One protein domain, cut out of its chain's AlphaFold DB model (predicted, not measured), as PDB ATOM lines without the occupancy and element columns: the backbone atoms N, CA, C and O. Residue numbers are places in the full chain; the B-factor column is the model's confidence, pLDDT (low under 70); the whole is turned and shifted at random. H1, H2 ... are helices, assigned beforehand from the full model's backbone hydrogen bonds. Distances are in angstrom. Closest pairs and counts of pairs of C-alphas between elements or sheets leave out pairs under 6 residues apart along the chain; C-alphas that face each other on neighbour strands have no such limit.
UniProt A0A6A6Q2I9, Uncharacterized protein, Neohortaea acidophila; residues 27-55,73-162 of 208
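Overview. This is residues 27 to 55 and 73 to 162 of the 208 residues of an uncharacterized protein of Neohortaea acidophila (UniProt A0A6A6Q2I9). One long helix, H3, runs along one side of the domain and makes its length; the shorter H1 meets it steeply toward its last residues, and a mass of loops, residues 73 to 117, lies beside these two helices. The small helix H2 is set off near the other end of H3, and residues 112 to 121, of which 118 to 121 belong to H2, stick out from the rest. The printed part has 119 residues with three named helices, H1, H2 and H3 in that order along the chain, and no named strand. The class is all helix, though under half of the residues, 51 of 119, are in named elements. The whole is compact, with a radius of gyration of the C-alphas of 15.7 A, and spans 45 by 32 by 25 A.

Along the chain. Find C-alpha 132 at (58.380, 42.529, -49.962); from there H3, residues 132 to 162, runs 44.8 A to C-alpha 162 at (30.515, 63.748, -22.071). Look next at C-alpha 33 at (25.667, 54.879, -31.258), where H1, residues 33 to 44, begins; its first and last C-alphas are 16.0 A apart. H2 is residues 118 to 125, and its first and last C-alphas are 10.5 A apart. Between the cut and H2, residues 73 to 117 hold no named element.

Arrangement. Start on H3 at residues 151 to 158, the part that touches H1. On H1 the touching part is residues 39 to 44, and the closest C-alphas of the two helices, those of Ile 40 and Leu 154, are 5.6 A apart. Their lines stand at a steep tilt of 58 degrees, and they run opposite ways. H2 is apart from H3, though a short link of six residues joins them, and H2 is also apart from H1. In the loops, look at residues 89 to 90, which pair antiparallel with residues 97 to 98. In H1, H2 and H3, every O i to N i+4 pair is within hydrogen-bond range.

Size, cuts and confidence. The two C-alphas farthest apart are those of Gln 130 and Glu 162, at 47.4 A. Residues 56 to 72 are not printed, and C-alphas 55 and 73 across this cut are 24.7 A apart. The link from H1 to H2 runs across the cut. The 45 residues from 73 to 117 have C-alphas 6 to 21 A from the mean of the C-alphas. Look at the B-factor column for the model's confidence: the mean pLDDT of the printed part is 88.2, and residues 49 to 55 are under 70.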
ATOM      1  N   HIS A  27      30.247  53.435 -44.825       87.06
ATOM      2  CA  HIS A  27      29.711  54.783 -44.628       87.06
ATOM      3  C   HIS A  27      28.244  54.943 -45.060       87.06
ATOM      4  O   HIS A  27      27.622  55.930 -44.670       87.06
ATOM      5  N   ASP A  28      27.694  53.987 -45.815       90.81
ATOM      6  CA  ASP A  28      26.280  53.949 -46.211       90.81
ATOM      7  C   ASP A  28      25.404  53.236 -45.171       90.81
ATOM      8  O   ASP A  28      24.174  53.330 -45.198       90.81
ATOM      9  N   LEU A  29      26.033  52.533 -44.223       91.62
ATOM     10  CA  LEU A  29      25.332  51.817 -43.170       91.62
ATOM     11  C   LEU A  29      24.654  52.776 -42.191       91.62
ATOM     12  O   LEU A  29      25.071  53.915 -41.958       91.62
ATOM     13  N   LYS A  30      23.590  52.279 -41.555       92.94
ATOM     14  CA  LYS A  30      22.881  53.039 -40.528       92.94
ATOM     15  C   LYS A  30      23.810  53.332 -39.362       92.94
ATOM     16  O   LYS A  30      24.430  52.443 -38.783       92.94
ATOM     17  N   TYR A  31      23.809  54.591 -38.959       92.81
ATOM     18  CA  TYR A  31      24.509  55.016 -37.765       92.81
ATOM     19  C   TYR A  31      23.987  54.282 -36.514       92.81
ATOM     20  O   TYR A  31      22.787  54.302 -36.232       92.81
ATOM     21  N   SER A  32      24.900  53.695 -35.731       95.00
ATOM     22  CA  SER A  32      24.610  53.058 -34.443       95.00
ATOM     23  C   SER A  32      25.518  53.620 -33.352       95.00
ATOM     24  O   SER A  32      26.729  53.399 -33.347       95.00
ATOM     25  N   ALA A  33      24.926  54.345 -32.398       92.94
ATOM     26  CA  ALA A  33      25.667  54.879 -31.258       92.94
ATOM     27  C   ALA A  33      26.234  53.770 -30.363       92.94
ATOM     28  O   ALA A  33      27.331  53.921 -29.841       92.94
ATOM     29  N   GLU A  34      25.517  52.653 -30.222       94.44
ATOM     30  CA  GLU A  34      25.948  51.519 -29.400       94.44
ATOM     31  C   GLU A  34      27.207  50.854 -29.966       94.44
ATOM     32  O   GLU A  34      28.129  50.543 -29.215       94.44
ATOM     33  N   PHE A  35      27.274  50.685 -31.291       95.00
ATOM     34  CA  PHE A  35      28.445  50.126 -31.969       95.00
ATOM     35  C   PHE A  35      29.679  51.022 -31.805       95.00
ATOM     36  O   PHE A  35      30.743  50.559 -31.399       95.00
ATOM     37  N   GLU A  36      29.521  52.320 -32.055       93.50
ATOM     38  CA  GLU A  36      30.585  53.316 -31.896       93.50
ATOM     39  C   GLU A  36      31.076  53.427 -30.446       93.50
ATOM     40  O   GLU A  36      32.271  53.551 -30.182       93.50
ATOM     41  N   ASP A  37      30.165  53.361 -29.478       93.12
ATOM     42  CA  ASP A  37      30.515  53.412 -28.061       93.12
ATOM     43  C   ASP A  37      31.221  52.122 -27.610       93.12
ATOM     44  O   ASP A  37      32.147  52.174 -26.795       93.12
ATOM     45  N   ALA A  38      30.859  50.973 -28.188       93.44
ATOM     46  CA  ALA A  38      31.599  49.729 -28.003       93.44
ATOM     47  C   ALA A  38      33.009  49.808 -28.618       93.44
ATOM     48  O   ALA A  38      33.964  49.344 -27.996       93.44
ATOM     49  N   LEU A  39      33.172  50.445 -29.786       93.25
ATOM     50  CA  LEU A  39      34.485  50.704 -30.393       93.25
ATOM     51  C   LEU A  39      35.345  51.630 -29.532       93.25
ATOM     52  O   LEU A  39      36.538  51.384 -29.371       93.25
ATOM     53  N   ILE A  40      34.752  52.670 -28.936       92.94
ATOM     54  CA  ILE A  40      35.440  53.530 -27.965       92.94
ATOM     55  C   ILE A  40      36.028  52.679 -26.834       92.94
ATOM     56  O   ILE A  40      37.209  52.834 -26.519       92.94
ATOM     57  N   ALA A  41      35.226  51.795 -26.238       91.62
ATOM     58  CA  ALA A  41      35.681  50.929 -25.154       91.62
ATOM     59  C   ALA A  41      36.777  49.960 -25.629       91.62
ATOM     60  O   ALA A  41      37.828  49.849 -25.001       91.62
ATOM     61  N   ALA A  42      36.576  49.321 -26.782       90.50
ATOM     62  CA  ALA A  42      37.513  48.348 -27.335       90.50
ATOM     63  C   ALA A  42      38.847  48.962 -27.789       90.50
ATOM     64  O   ALA A  42      39.867  48.288 -27.744       90.50
ATOM     65  N   VAL A  43      38.893  50.221 -28.227       90.06
ATOM     66  CA  VAL A  43      40.124  50.809 -28.791       90.06
ATOM     67  C   VAL A  43      40.853  51.716 -27.802       90.06
ATOM     68  O   VAL A  43      42.087  51.734 -27.796       90.06
ATOM     69  N   LEU A  44      40.124  52.492 -26.992       90.00
ATOM     70  CA  LEU A  44      40.732  53.446 -26.057       90.00
ATOM     71  C   LEU A  44      40.980  52.853 -24.672       90.00
ATOM     72  O   LEU A  44      41.957  53.240 -24.035       90.00
ATOM     73  N   ASP A  45      40.115  51.944 -24.211       86.56
ATOM     74  CA  ASP A  45      40.227  51.368 -22.863       86.56
ATOM     75  C   ASP A  45      40.932  50.002 -22.864       86.56
ATOM     76  O   ASP A  45      41.272  49.477 -21.803       86.56
ATOM     77  N   SER A  46      41.203  49.440 -24.046       79.25
ATOM     78  CA  SER A  46      41.967  48.199 -24.172       79.25
ATOM     79  C   SER A  46      43.410  48.361 -23.716       79.25
ATOM     80  O   SER A  46      44.142  49.248 -24.154       79.25
ATOM     81  N   THR A  47      43.840  47.419 -22.884       71.12
ATOM     82  CA  THR A  47      45.235  47.237 -22.467       71.12
ATOM     83  C   THR A  47      46.018  46.329 -23.417       71.12
ATOM     84  O   THR A  47      47.230  46.174 -23.260       71.12
ATOM     85  N   GLU A  48      45.345  45.729 -24.403       71.81
ATOM     86  CA  GLU A  48      45.957  44.823 -25.369       71.81
ATOM     87  C   GLU A  48      46.743  45.579 -26.454       71.81
ATOM     88  O   GLU A  48      46.279  46.603 -26.973       71.81
ATOM     89  N   PRO A  49      47.939  45.089 -26.832       66.94
ATOM     90  CA  PRO A  49      48.679  45.659 -27.945       66.94
ATOM     91  C   PRO A  49      47.946  45.407 -29.276       66.94
ATOM     92  O   PRO A  49      47.292  44.375 -29.429       66.94
ATOM     93  N   PRO A  50      48.078  46.308 -30.270       68.38
ATOM     94  CA  PRO A  50      47.514  46.093 -31.598       68.38
ATOM     95  C   PRO A  50      48.058  44.811 -32.225       68.38
ATOM     96  O   PRO A  50      49.263  44.533 -32.185       68.38
ATOM     97  N   THR A  51      47.155  44.037 -32.824       66.06
ATOM     98  CA  THR A  51      47.494  42.788 -33.496       66.06
ATOM     99  C   THR A  51      48.436  43.078 -34.659       66.06
ATOM    100  O   THR A  51      48.128  43.846 -35.569       66.06
ATOM    101  N   THR A  52      49.620  42.465 -34.637       59.97
ATOM    102  CA  THR A  52      50.605  42.631 -35.709       59.97
ATOM    103  C   THR A  52      50.140  41.895 -36.968       59.97
ATOM    104  O   THR A  52      49.586  40.801 -36.872       59.97
ATOM    105  N   ALA A  53      50.437  42.444 -38.152       57.25
ATOM    106  CA  ALA A  53      50.060  41.881 -39.459       57.25
ATOM    107  C   ALA A  53      50.417  40.390 -39.650       57.25
ATOM    108  O   ALA A  53      49.774  39.703 -40.431       57.25
ATOM    109  N   ALA A  54      51.404  39.866 -38.914       49.16
ATOM    110  CA  ALA A  54      51.784  38.451 -38.939       49.16
ATOM    111  C   ALA A  54      50.675  37.491 -38.456       49.16
ATOM    112  O   ALA A  54      50.677  36.322 -38.835       49.16
ATOM    113  N   ASN A  55      49.732  37.975 -37.641       49.94
ATOM    114  CA  ASN A  55      48.623  37.179 -37.106       49.94
ATOM    115  C   ASN A  55      47.349  37.273 -37.960       49.94
ATOM    116  O   ASN A  55      46.406  36.515 -37.741       49.94
ATOM    117  N   ILE A  73      25.053  37.422 -43.541       88.56
ATOM    118  CA  ILE A  73      24.625  38.570 -42.738       88.56
ATOM    119  C   ILE A  73      23.900  39.542 -43.675       88.56
ATOM    120  O   ILE A  73      24.530  40.036 -44.610       88.56
ATOM    121  N   PRO A  74      22.600  39.813 -43.468       89.19
ATOM    122  CA  PRO A  74      21.887  40.789 -44.277       89.19
ATOM    123  C   PRO A  74      22.295  42.214 -43.885       89.19
ATOM    124  O   PRO A  74      22.526  42.511 -42.713       89.19
ATOM    125  N   GLU A  75      22.323  43.119 -44.862       90.19
ATOM    126  CA  GLU A  75      22.681  44.531 -44.657       90.19
ATOM    127  C   GLU A  75      21.767  45.235 -43.639       90.19
ATOM    128  O   GLU A  75      22.204  46.111 -42.897       90.19
ATOM    129  N   SER A  76      20.501  44.808 -43.538       90.38
ATOM    130  CA  SER A  76      19.523  45.351 -42.586       90.38
ATOM    131  C   SER A  76      19.931  45.217 -41.121       90.38
ATOM    132  O   SER A  76      19.442  45.991 -40.294       90.38
ATOM    133  N   ASP A  77      20.786  44.241 -40.818       91.75
ATOM    134  CA  ASP A  77      21.208  43.898 -39.462       91.75
ATOM    135  C   ASP A  77      22.519  44.601 -39.077       91.75
ATOM    136  O   ASP A  77      22.973  44.482 -37.939       91.75
ATOM    137  N   LEU A  78      23.139  45.326 -40.012       93.38
ATOM    138  CA  LEU A  78      24.394  46.035 -39.795       93.38
ATOM    139  C   LEU A  78      24.157  47.434 -39.190       93.38
ATOM    140  O   LEU A  78      23.167  48.096 -39.522       93.38
ATOM    141  N   PRO A  79      25.086  47.935 -38.352       95.69
ATOM    142  CA  PRO A  79      26.303  47.269 -37.876       95.69
ATOM    143  C   PRO A  79      26.026  46.238 -36.767       95.69
ATOM    144  O   PRO A  79      25.232  46.472 -35.856       95.69
ATOM    145  N   LEU A  80      26.742  45.110 -36.802       94.69
ATOM    146  CA  LEU A  80      26.660  44.072 -35.775       94.69
ATOM    147  C   LEU A  80      27.382  44.483 -34.485       94.69
ATOM    148  O   LEU A  80      28.488  45.030 -34.558       94.69
ATOM    149  N   PRO A  81      26.862  44.116 -33.300       95.12
ATOM    150  CA  PRO A  81      27.565  44.305 -32.033       95.12
ATOM    151  C   PRO A  81      28.958  43.658 -32.030       95.12
ATOM    152  O   PRO A  81      29.153  42.593 -32.615       95.12
ATOM    153  N   LEU A  82      29.927  44.255 -31.329       93.44
ATOM    154  CA  LEU A  82      31.288  43.698 -31.216       93.44
ATOM    155  C   LEU A  82      31.337  42.350 -30.475       93.44
ATOM    156  O   LEU A  82      32.259  41.571 -30.683       93.44
ATOM    157  N   SER A  83      30.332  42.066 -29.646       92.69
ATOM    158  CA  SER A  83      30.157  40.807 -28.915       92.69
ATOM    159  C   SER A  83      29.428  39.717 -29.711       92.69
ATOM    160  O   SER A  83      29.148  38.652 -29.161       92.69
ATOM    161  N   ASP A  84      29.079  39.973 -30.978       94.12
ATOM    162  CA  ASP A  84      28.371  39.002 -31.811       94.12
ATOM    163  C   ASP A  84      29.205  37.713 -31.972       94.12
ATOM    164  O   ASP A  84      30.367  37.784 -32.385       94.12
ATOM    165  N   PRO A  85      28.642  36.522 -31.685       91.56
ATOM    166  CA  PRO A  85      29.382  35.260 -31.720       91.56
ATOM    167  C   PRO A  85      29.884  34.879 -33.118       91.56
ATOM    168  O   PRO A  85      30.764  34.029 -33.241       91.56
ATOM    169  N   ARG A  86      29.351  35.497 -34.179       91.88
ATOM    170  CA  ARG A  86      29.817  35.303 -35.559       91.88
ATOM    171  C   ARG A  86      31.161  35.985 -35.824       91.88
ATOM    172  O   ARG A  86      31.758  35.746 -36.868       91.88
ATOM    173  N   ARG A  87      31.648  36.839 -34.916       91.88
ATOM    174  CA  ARG A  87      32.937  37.533 -35.031       91.88
ATOM    175  C   ARG A  87      34.087  36.640 -34.563       91.88
ATOM    176  O   ARG A  87      34.560  36.750 -33.435       91.88
ATOM    177  N   THR A  88      34.537  35.746 -35.432       90.00
ATOM    178  CA  THR A  88      35.579  34.750 -35.126       90.00
ATOM    179  C   THR A  88      36.938  35.072 -35.745       90.00
ATOM    180  O   THR A  88      37.942  34.465 -35.370       90.00
ATOM    181  N   HIS A  89      36.993  36.018 -36.684       87.94
ATOM    182  CA  HIS A  89      38.204  36.328 -37.430       87.94
ATOM    183  C   HIS A  89      38.995  37.460 -36.761       87.94
ATOM    184  O   HIS A  89      38.401  38.431 -36.293       87.94
ATOM    185  N   PRO A  90      40.331  37.368 -36.706       88.12
ATOM    186  CA  PRO A  90      41.152  38.404 -36.097       88.12
ATOM    187  C   PRO A  90      41.125  39.694 -36.923       88.12
ATOM    188  O   PRO A  90      40.997  39.661 -38.145       88.12
ATOM    189  N   SER A  91      41.313  40.831 -36.254       88.50
ATOM    190  CA  SER A  91      41.458  42.140 -36.893       88.50
ATOM    191  C   SER A  91      42.704  42.875 -36.387       88.50
ATOM    192  O   SER A  91      43.322  42.475 -35.397       88.50
ATOM    193  N   PHE A  92      43.070  43.972 -37.059       84.25
ATOM    194  CA  PHE A  92      44.131  44.880 -36.601       84.25
ATOM    195  C   PHE A  92      43.755  45.669 -35.338       84.25
ATOM    196  O   PHE A  92      44.639  46.187 -34.654       84.25
ATOM    197  N   LEU A  93      42.460  45.775 -35.026       85.88
ATOM    198  CA  LEU A  93      41.975  46.474 -33.844       85.88
ATOM    199  C   LEU A  93      42.005  45.529 -32.630       85.88
ATOM    200  O   LEU A  93      41.392  44.459 -32.688       85.88
ATOM    201  N   PRO A  94      42.689  45.903 -31.529       80.69
ATOM    202  CA  PRO A  94      42.658  45.120 -30.297       80.69
ATOM    203  C   PRO A  94      41.222  44.947 -29.794       80.69
ATOM    204  O   PRO A  94      40.425  45.884 -29.857       80.69
ATOM    205  N   GLY A  95      40.884  43.753 -29.305       82.06
ATOM    206  CA  GLY A  95      39.551  43.456 -28.771       82.06
ATOM    207  C   GLY A  95      38.404  43.464 -29.793       82.06
ATOM    208  O   GLY A  95      37.247  43.349 -29.392       82.06
ATOM    209  N   VAL A  96      38.688  43.588 -31.096       90.44
ATOM    210  CA  VAL A  96      37.671  43.587 -32.156       90.44
ATOM    211  C   VAL A  96      37.929  42.443 -33.127       90.44
ATOM    212  O   VAL A  96      38.982  42.373 -33.760       90.44
ATOM    213  N   SER A  97      36.928  41.584 -33.294       91.75
ATOM    214  CA  SER A  97      36.946  40.491 -34.267       91.75
ATOM    215  C   SER A  97      36.017  40.781 -35.446       91.75
ATOM    216  O   SER A  97      34.976  41.435 -35.311       91.75
ATOM    217  N   LEU A  98      36.390  40.279 -36.617       92.12
ATOM    218  CA  LEU A  98      35.620  40.344 -37.852       92.12
ATOM    219  C   LEU A  98      34.753  39.098 -38.009       92.12
ATOM    220  O   LEU A  98      35.042  38.029 -37.471       92.12
ATOM    221  N   THR A  99      33.693  39.235 -38.795       91.94
ATOM    222  CA  THR A  99      32.850  38.094 -39.196       91.94
ATOM    223  C   THR A  99      33.404  37.337 -40.398       91.94
ATOM    224  O   THR A  99      33.015  36.199 -40.627       91.94
ATOM    225  N   HIS A 100      34.320  37.962 -41.143       90.25
ATOM    226  CA  HIS A 100      34.942  37.431 -42.351       90.25
ATOM    227  C   HIS A 100      36.441  37.799 -42.361       90.25
ATOM    228  O   HIS A 100      36.786  38.869 -41.852       90.25
ATOM    229  N   PRO A 101      37.337  36.979 -42.950       84.31
ATOM    230  CA  PRO A 101      38.792  37.211 -42.948       84.31
ATOM    231  C   PRO A 101      39.256  38.561 -43.521       84.31
ATOM    232  O   PRO A 101      40.274  39.091 -43.084       84.31
ATOM    233  N   ALA A 102      38.509  39.115 -44.476       81.88
ATOM    234  CA  ALA A 102      38.748  40.423 -45.096       81.88
ATOM    235  C   ALA A 102      37.476  41.293 -45.070       81.88
ATOM    236  O   ALA A 102      37.215  42.064 -45.987       81.88
ATOM    237  N   GLY A 103      36.637  41.092 -44.050       89.44
ATOM    238  CA  GLY A 103      35.354  41.776 -43.912       89.44
ATOM    239  C   GLY A 103      35.446  43.158 -43.285       89.44
ATOM    240  O   GLY A 103      36.480  43.569 -42.756       89.44
ATOM    241  N   TYR A 104      34.311  43.847 -43.278       92.50
ATOM    242  CA  TYR A 104      34.165  45.120 -42.587       92.50
ATOM    243  C   TYR A 104      34.057  44.955 -41.066       92.50
ATOM    244  O   TYR A 104      33.599  43.928 -40.548       92.50
ATOM    245  N   TYR A 105      34.444  46.001 -40.330       93.12
ATOM    246  CA  TYR A 105      34.346  46.037 -38.868       93.12
ATOM    247  C   TYR A 105      32.894  46.043 -38.391       93.12
ATOM    248  O   TYR A 105      32.584  45.490 -37.338       93.12
ATOM    249  N   GLU A 106      31.996  46.600 -39.189       94.38
ATOM    250  CA  GLU A 106      30.553  46.635 -38.995       94.38
ATOM    251  C   GLU A 106      29.924  45.245 -39.165       94.38
ATOM    252  O   GLU A 106      28.864  44.980 -38.605       94.38
ATOM    253  N   GLY A 107      30.608  44.321 -39.846       92.69
ATOM    254  CA  GLY A 107      30.148  42.965 -40.125       92.69
ATOM    255  C   GLY A 107      29.957  42.700 -41.618       92.69
ATOM    256  O   GLY A 107      29.920  43.620 -42.433       92.69
ATOM    257  N   GLY A 108      29.839  41.415 -41.953       91.00
ATOM    258  CA  GLY A 108      29.717  40.917 -43.319       91.00
ATOM    259  C   GLY A 108      31.041  40.853 -44.099       91.00
ATOM    260  O   GLY A 108      32.115  41.086 -43.528       91.00
ATOM    261  N   PRO A 109      30.966  40.436 -45.374       91.12
ATOM    262  CA  PRO A 109      32.124  40.307 -46.255       91.12
ATOM    263  C   PRO A 109      32.741  41.670 -46.609       91.12
ATOM    264  O   PRO A 109      32.187  42.720 -46.293       91.12
ATOM    265  N   GLY A 110      33.924  41.644 -47.223       88.44
ATOM    266  CA  GLY A 110      34.583  42.841 -47.754       88.44
ATOM    267  C   GLY A 110      34.065  43.212 -49.141       88.44
ATOM    268  O   GLY A 110      33.233  42.497 -49.707       88.44
ATOM    269  N   LEU A 111      34.573  44.313 -49.693       88.06
ATOM    270  CA  LEU A 111      34.282  44.712 -51.069       88.06
ATOM    271  C   LEU A 111      34.821  43.675 -52.063       88.06
ATOM    272  O   LEU A 111      35.790  42.969 -51.774       88.06
ATOM    273  N   ASP A 112      34.196  43.608 -53.235       86.19
ATOM    274  CA  ASP A 112      34.757  42.896 -54.379       86.19
ATOM    275  C   ASP A 112      36.134  43.499 -54.728       86.19
ATOM    276  O   ASP A 112      36.210  44.716 -54.924       86.19
ATOM    277  N   PRO A 113      37.214  42.697 -54.799       84.12
ATOM    278  CA  PRO A 113      38.535  43.166 -55.201       84.12
ATOM    279  C   PRO A 113      38.544  43.921 -56.531       84.12
ATOM    280  O   PRO A 113      39.341  44.839 -56.685       84.12
ATOM    281  N   ASP A 114      37.652  43.584 -57.468       85.38
ATOM    282  CA  ASP A 114      37.562  44.272 -58.764       85.38
ATOM    283  C   ASP A 114      36.965  45.689 -58.642       85.38
ATOM    284  O   ASP A 114      37.122  46.523 -59.537       85.38
ATOM    285  N   LEU A 115      36.270  45.971 -57.535       85.12
ATOM    286  CA  LEU A 115      35.716  47.285 -57.193       85.12
ATOM    287  C   LEU A 115      36.581  48.046 -56.178       85.12
ATOM    288  O   LEU A 115      36.318  49.223 -55.920       85.12
ATOM    289  N   ASP A 116      37.586  47.396 -55.590       84.06
ATOM    290  CA  ASP A 116      38.473  47.989 -54.597       84.06
ATOM    291  C   ASP A 116      39.620  48.743 -55.278       84.06
ATOM    292  O   ASP A 116      40.501  48.147 -55.884       84.06
ATOM    293  N   THR A 117      39.624  50.072 -55.156       87.75
ATOM    294  CA  THR A 117      40.681  50.934 -55.710       87.75
ATOM    295  C   THR A 117      41.864  51.115 -54.761       87.75
ATOM    296  O   THR A 117      42.838  51.801 -55.092       87.75
ATOM    297  N   PHE A 118      41.785  50.558 -53.547       86.25
ATOM    298  CA  PHE A 118      42.830  50.708 -52.543       86.25
ATOM    299  C   PHE A 118      44.204  50.211 -53.018       86.25
ATOM    300  O   PHE A 118      45.182  50.930 -52.772       86.25
ATOM    301  N   PRO A 119      44.345  49.042 -53.681       86.81
ATOM    302  CA  PRO A 119      45.648  48.561 -54.133       86.81
ATOM    303  C   PRO A 119      46.349  49.563 -55.060       86.81
ATOM    304  O   PRO A 119      47.516  49.905 -54.844       86.81
ATOM    305  N   GLU A 120      45.636  50.087 -56.053       89.75
ATOM    306  CA  GLU A 120      46.129  51.054 -57.033       89.75
ATOM    307  C   GLU A 120      46.551  52.358 -56.351       89.75
ATOM    308  O   GLU A 120      47.660  52.858 -56.581       89.75
ATOM    309  N   ASP A 121      45.709  52.887 -55.462       89.94
ATOM    310  CA  ASP A 121      45.991  54.110 -54.709       89.94
ATOM    311  C   ASP A 121      47.184  53.934 -53.762       89.94
ATOM    312  O   ASP A 121      48.008  54.843 -53.589       89.94
ATOM    313  N   PHE A 122      47.313  52.758 -53.146       90.00
ATOM    314  CA  PHE A 122      48.430  52.419 -52.273       90.00
ATOM    315  C   PHE A 122      49.751  52.386 -53.048       90.00
ATOM    316  O   PHE A 122      50.722  53.022 -52.623       90.00
ATOM    317  N   PHE A 123      49.799  51.707 -54.198       89.19
ATOM    318  CA  PHE A 123      51.007  51.638 -55.026       89.19
ATOM    319  C   PHE A 123      51.354  52.979 -55.676       89.19
ATOM    320  O   PHE A 123      52.535  53.305 -55.806       89.19
ATOM    321  N   THR A 124      50.355  53.796 -56.014       92.00
ATOM    322  CA  THR A 124      50.579  55.147 -56.550       92.00
ATOM    323  C   THR A 124      51.234  56.056 -55.505       92.00
ATOM    324  O   THR A 124      52.191  56.770 -55.815       92.00
ATOM    325  N   ARG A 125      50.786  55.989 -54.242       90.50
ATOM    326  CA  ARG A 125      51.392  56.730 -53.118       90.50
ATOM    327  C   ARG A 125      52.770  56.197 -52.720       90.50
ATOM    328  O   ARG A 125      53.593  56.953 -52.205       90.50
ATOM    329  N   HIS A 126      53.041  54.923 -52.994       89.50
ATOM    330  CA  HIS A 126      54.278  54.242 -52.625       89.50
ATOM    331  C   HIS A 126      55.046  53.698 -53.842       89.50
ATOM    332  O   HIS A 126      55.522  52.562 -53.841       89.50
ATOM    333  N   SER A 127      55.227  54.529 -54.874       87.69
ATOM    334  CA  SER A 127      55.834  54.128 -56.156       87.69
ATOM    335  C   SER A 127      57.291  53.640 -56.071       87.69
ATOM    336  O   SER A 127      57.811  53.050 -57.016       87.69
ATOM    337  N   SER A 128      57.969  53.867 -54.942       88.75
ATOM    338  CA  SER A 128      59.360  53.469 -54.697       88.75
ATOM    339  C   SER A 128      59.526  52.078 -54.068       88.75
ATOM    340  O   SER A 128      60.661  51.636 -53.869       88.75
ATOM    341  N   LEU A 129      58.433  51.374 -53.745       88.94
ATOM    342  CA  LEU A 129      58.488  50.029 -53.167       88.94
ATOM    343  C   LEU A 129      58.908  49.001 -54.223       88.94
ATOM    344  O   LEU A 129      58.241  48.826 -55.236       88.94
ATOM    345  N   GLN A 130      60.000  48.282 -53.964       87.88
ATOM    346  CA  GLN A 130      60.530  47.256 -54.873       87.88
ATOM    347  C   GLN A 130      60.679  45.879 -54.221       87.88
ATOM    348  O   GLN A 130      60.898  44.885 -54.907       87.88
ATOM    349  N   THR A 131      60.584  45.801 -52.892       90.56
ATOM    350  CA  THR A 131      60.793  44.554 -52.141       90.56
ATOM    351  C   THR A 131      59.633  44.268 -51.198       90.56
ATOM    352  O   THR A 131      58.999  45.180 -50.664       90.56
ATOM    353  N   THR A 132      59.403  42.986 -50.916       87.50
ATOM    354  CA  THR A 132      58.380  42.529 -49.962       87.50
ATOM    355  C   THR A 132      58.599  43.099 -48.559       87.50
ATOM    356  O   THR A 132      57.645  43.494 -47.893       87.50
ATOM    357  N   ALA A 133      59.855  43.228 -48.126       87.62
ATOM    358  CA  ALA A 133      60.197  43.835 -46.842       87.62
ATOM    359  C   ALA A 133      59.846  45.333 -46.783       87.62
ATOM    360  O   ALA A 133      59.421  45.827 -45.739       87.62
ATOM    361  N   GLN A 134      60.010  46.068 -47.889       88.56
ATOM    362  CA  GLN A 134      59.589  47.470 -47.967       88.56
ATOM    363  C   GLN A 134      58.062  47.587 -47.938       88.56
ATOM    364  O   GLN A 134      57.551  48.433 -47.208       88.56
ATOM    365  N   LEU A 135      57.345  46.708 -48.650       87.94
ATOM    366  CA  LEU A 135      55.880  46.660 -48.632       87.94
ATOM    367  C   LEU A 135      55.342  46.428 -47.216       87.94
ATOM    368  O   LEU A 135      54.491  47.177 -46.752       87.94
ATOM    369  N   GLN A 136      55.887  45.444 -46.496       86.56
ATOM    370  CA  GLN A 136      55.474  45.159 -45.118       86.56
ATOM    371  C   GLN A 136      55.696  46.352 -44.182       86.56
ATOM    372  O   GLN A 136      54.838  46.642 -43.353       86.56
ATOM    373  N   ARG A 137      56.820  47.067 -44.318       87.25
ATOM    374  CA  ARG A 137      57.094  48.270 -43.514       87.25
ATOM    375  C   ARG A 137      56.155  49.422 -43.858       87.25
ATOM    376  O   ARG A 137      55.694  50.099 -42.946       87.25
ATOM    377  N   ALA A 138      55.879  49.640 -45.143       89.31
ATOM    378  CA  ALA A 138      54.936  50.664 -45.589       89.31
ATOM    379  C   ALA A 138      53.522  50.372 -45.067       89.31
ATOM    380  O   ALA A 138      52.901  51.242 -44.469       89.31
ATOM    381  N   LEU A 139      53.075  49.118 -45.176       87.69
ATOM    382  CA  LEU A 139      51.782  48.675 -44.662       87.69
ATOM    383  C   LEU A 139      51.687  48.835 -43.140       87.69
ATOM    384  O   LEU A 139      50.709  49.378 -42.642       87.69
ATOM    385  N   GLN A 140      52.712  48.425 -42.387       86.44
ATOM    386  CA  GLN A 140      52.740  48.620 -40.933       86.44
ATOM    387  C   GLN A 140      52.675  50.098 -40.543       86.44
ATOM    388  O   GLN A 140      52.014  50.441 -39.564       86.44
ATOM    389  N   LYS A 141      53.349  50.966 -41.302       89.69
ATOM    390  CA  LYS A 141      53.322  52.408 -41.077       89.69
ATOM    391  C   LYS A 141      51.921  52.978 -41.315       89.69
ATOM    392  O   LYS A 141      51.406  53.653 -40.434       89.69
ATOM    393  N   GLU A 142      51.296  52.666 -42.447       89.50
ATOM    394  CA  GLU A 142      49.960  53.178 -42.787       89.50
ATOM    395  C   GLU A 142      48.877  52.638 -41.843       89.50
ATOM    396  O   GLU A 142      48.020  53.390 -41.386       89.50
ATOM    397  N   VAL A 143      48.956  51.360 -41.455       87.56
ATOM    398  CA  VAL A 143      48.091  50.802 -40.404       87.56
ATOM    399  C   VAL A 143      48.294  51.559 -39.089       87.56
ATOM    400  O   VAL A 143      47.316  51.912 -38.439       87.56
ATOM    401  N   GLY A 144      49.539  51.855 -38.706       88.69
ATOM    402  CA  GLY A 144      49.844  52.641 -37.509       88.69
ATOM    403  C   GLY A 144      49.236  54.047 -37.537       88.69
ATOM    404  O   GLY A 144      48.579  54.444 -36.577       88.69
ATOM    405  N   GLU A 145      49.397  54.768 -38.648       91.62
ATOM    406  CA  GLU A 145      48.828  56.109 -38.851       91.62
ATOM    407  C   GLU A 145      47.291  56.083 -38.799       91.62
ATOM    408  O   GLU A 145      46.667  56.908 -38.128       91.62
ATOM    409  N   ASN A 146      46.664  55.084 -39.426       90.81
ATOM    410  CA  ASN A 146      45.211  54.915 -39.401       90.81
ATOM    411  C   ASN A 146      44.682  54.550 -38.005       90.81
ATOM    412  O   ASN A 146      43.618  55.025 -37.606       90.81
ATOM    413  N   LEU A 147      45.423  53.749 -37.232       89.69
ATOM    414  CA  LEU A 147      45.086  53.440 -35.839       89.69
ATOM    415  C   LEU A 147      45.179  54.676 -34.939       89.69
ATOM    416  O   LEU A 147      44.348  54.854 -34.046       89.69
ATOM    417  N   GLU A 148      46.174  55.533 -35.157       91.88
ATOM    418  CA  GLU A 148      46.310  56.789 -34.421       91.88
ATOM    419  C   GLU A 148      45.165  57.755 -34.749       91.88
ATOM    420  O   GLU A 148      44.514  58.270 -33.835       91.88
ATOM    421  N   LEU A 149      44.827  57.901 -36.033       94.19
ATOM    422  CA  LEU A 149      43.676  58.686 -36.476       94.19
ATOM    423  C   LEU A 149      42.357  58.158 -35.889       94.19
ATOM    424  O   LEU A 149      41.507  58.938 -35.450       94.19
ATOM    425  N   LEU A 150      42.177  56.835 -35.852       92.44
ATOM    426  CA  LEU A 150      41.011  56.213 -35.228       92.44
ATOM    427  C   LEU A 150      40.922  56.580 -33.742       92.44
ATOM    428  O   LEU A 150      39.865  57.008 -33.276       92.44
ATOM    429  N   ARG A 151      42.028  56.464 -32.998       92.38
ATOM    430  CA  ARG A 151      42.080  56.838 -31.576       92.38
ATOM    431  C   ARG A 151      41.736  58.307 -31.359       92.38
ATOM    432  O   ARG A 151      40.985  58.624 -30.435       92.38
ATOM    433  N   GLU A 152      42.234  59.198 -32.213       95.31
ATOM    434  CA  GLU A 152      41.900  60.621 -32.152       95.31
ATOM    435  C   GLU A 152      40.393  60.853 -32.334       95.31
ATOM    436  O   GLU A 152      39.766  61.538 -31.516       95.31
ATOM    437  N   ARG A 153      39.792  60.237 -33.360       94.88
ATOM    438  CA  ARG A 153      38.357  60.356 -33.664       94.88
ATOM    439  C   ARG A 153      37.483  59.808 -32.539       94.88
ATOM    440  O   ARG A 153      36.565  60.496 -32.089       94.88
ATOM    441  N   LEU A 154      37.800  58.618 -32.031       93.62
ATOM    442  CA  LEU A 154      37.085  58.013 -30.904       93.62
ATOM    443  C   LEU A 154      37.235  58.857 -29.629       93.62
ATOM    444  O   LEU A 154      36.269  59.048 -28.887       93.62
ATOM    445  N   GLY A 155      38.413  59.442 -29.397       94.75
ATOM    446  CA  GLY A 155      38.647  60.356 -28.280       94.75
ATOM    447  C   GLY A 155      37.843  61.653 -28.401       94.75
ATOM    448  O   GLY A 155      37.266  62.126 -27.418       94.75
ATOM    449  N   ALA A 156      37.755  62.225 -29.603       95.88
ATOM    450  CA  ALA A 156      36.916  63.390 -29.874       95.88
ATOM    451  C   ALA A 156      35.433  63.081 -29.640       95.88
ATOM    452  O   ALA A 156      34.731  63.872 -29.004       95.88
ATOM    453  N   ARG A 157      34.981  61.902 -30.074       93.69
ATOM    454  CA  ARG A 157      33.623  61.414 -29.842       93.69
ATOM    455  C   ARG A 157      33.314  61.261 -28.349       93.69
ATOM    456  O   ARG A 157      32.296  61.787 -27.904       93.69
ATOM    457  N   ARG A 158      34.192  60.621 -27.566       94.88
ATOM    458  CA  ARG A 158      34.028  60.479 -26.104       94.88
ATOM    459  C   ARG A 158      33.829  61.841 -25.430       94.88
ATOM    460  O   ARG A 158      32.850  62.034 -24.716       94.88
ATOM    461  N   ARG A 159      34.688  62.819 -25.743       95.69
ATOM    462  CA  ARG A 159      34.573  64.192 -25.215       95.69
ATOM    463  C   ARG A 159      33.267  64.875 -25.626       95.69
ATOM    464  O   ARG A 159      32.654  65.573 -24.820       95.69
ATOM    465  N   ALA A 160      32.839  64.695 -26.876       94.38
ATOM    466  CA  ALA A 160      31.576  65.247 -27.359       94.38
ATOM    467  C   ALA A 160      30.378  64.644 -26.611       94.38
ATOM    468  O   ALA A 160      29.477  65.376 -26.206       94.38
ATOM    469  N   ARG A 161      30.400  63.330 -26.361       93.50
ATOM    470  CA  ARG A 161      29.372  62.638 -25.583       93.50
ATOM    471  C   ARG A 161      29.313  63.147 -24.141       93.50
ATOM    472  O   ARG A 161      28.241  63.534 -23.691       93.50
ATOM    473  N   GLU A 162      30.445  63.223 -23.446       94.44
ATOM    474  CA  GLU A 162      30.515  63.748 -22.071       94.44
ATOM    475  C   GLU A 162      29.973  65.181 -21.974       94.44
ATOM    476  O   GLU A 162      29.228  65.520 -21.051       94.44
TER     477      GLU A 162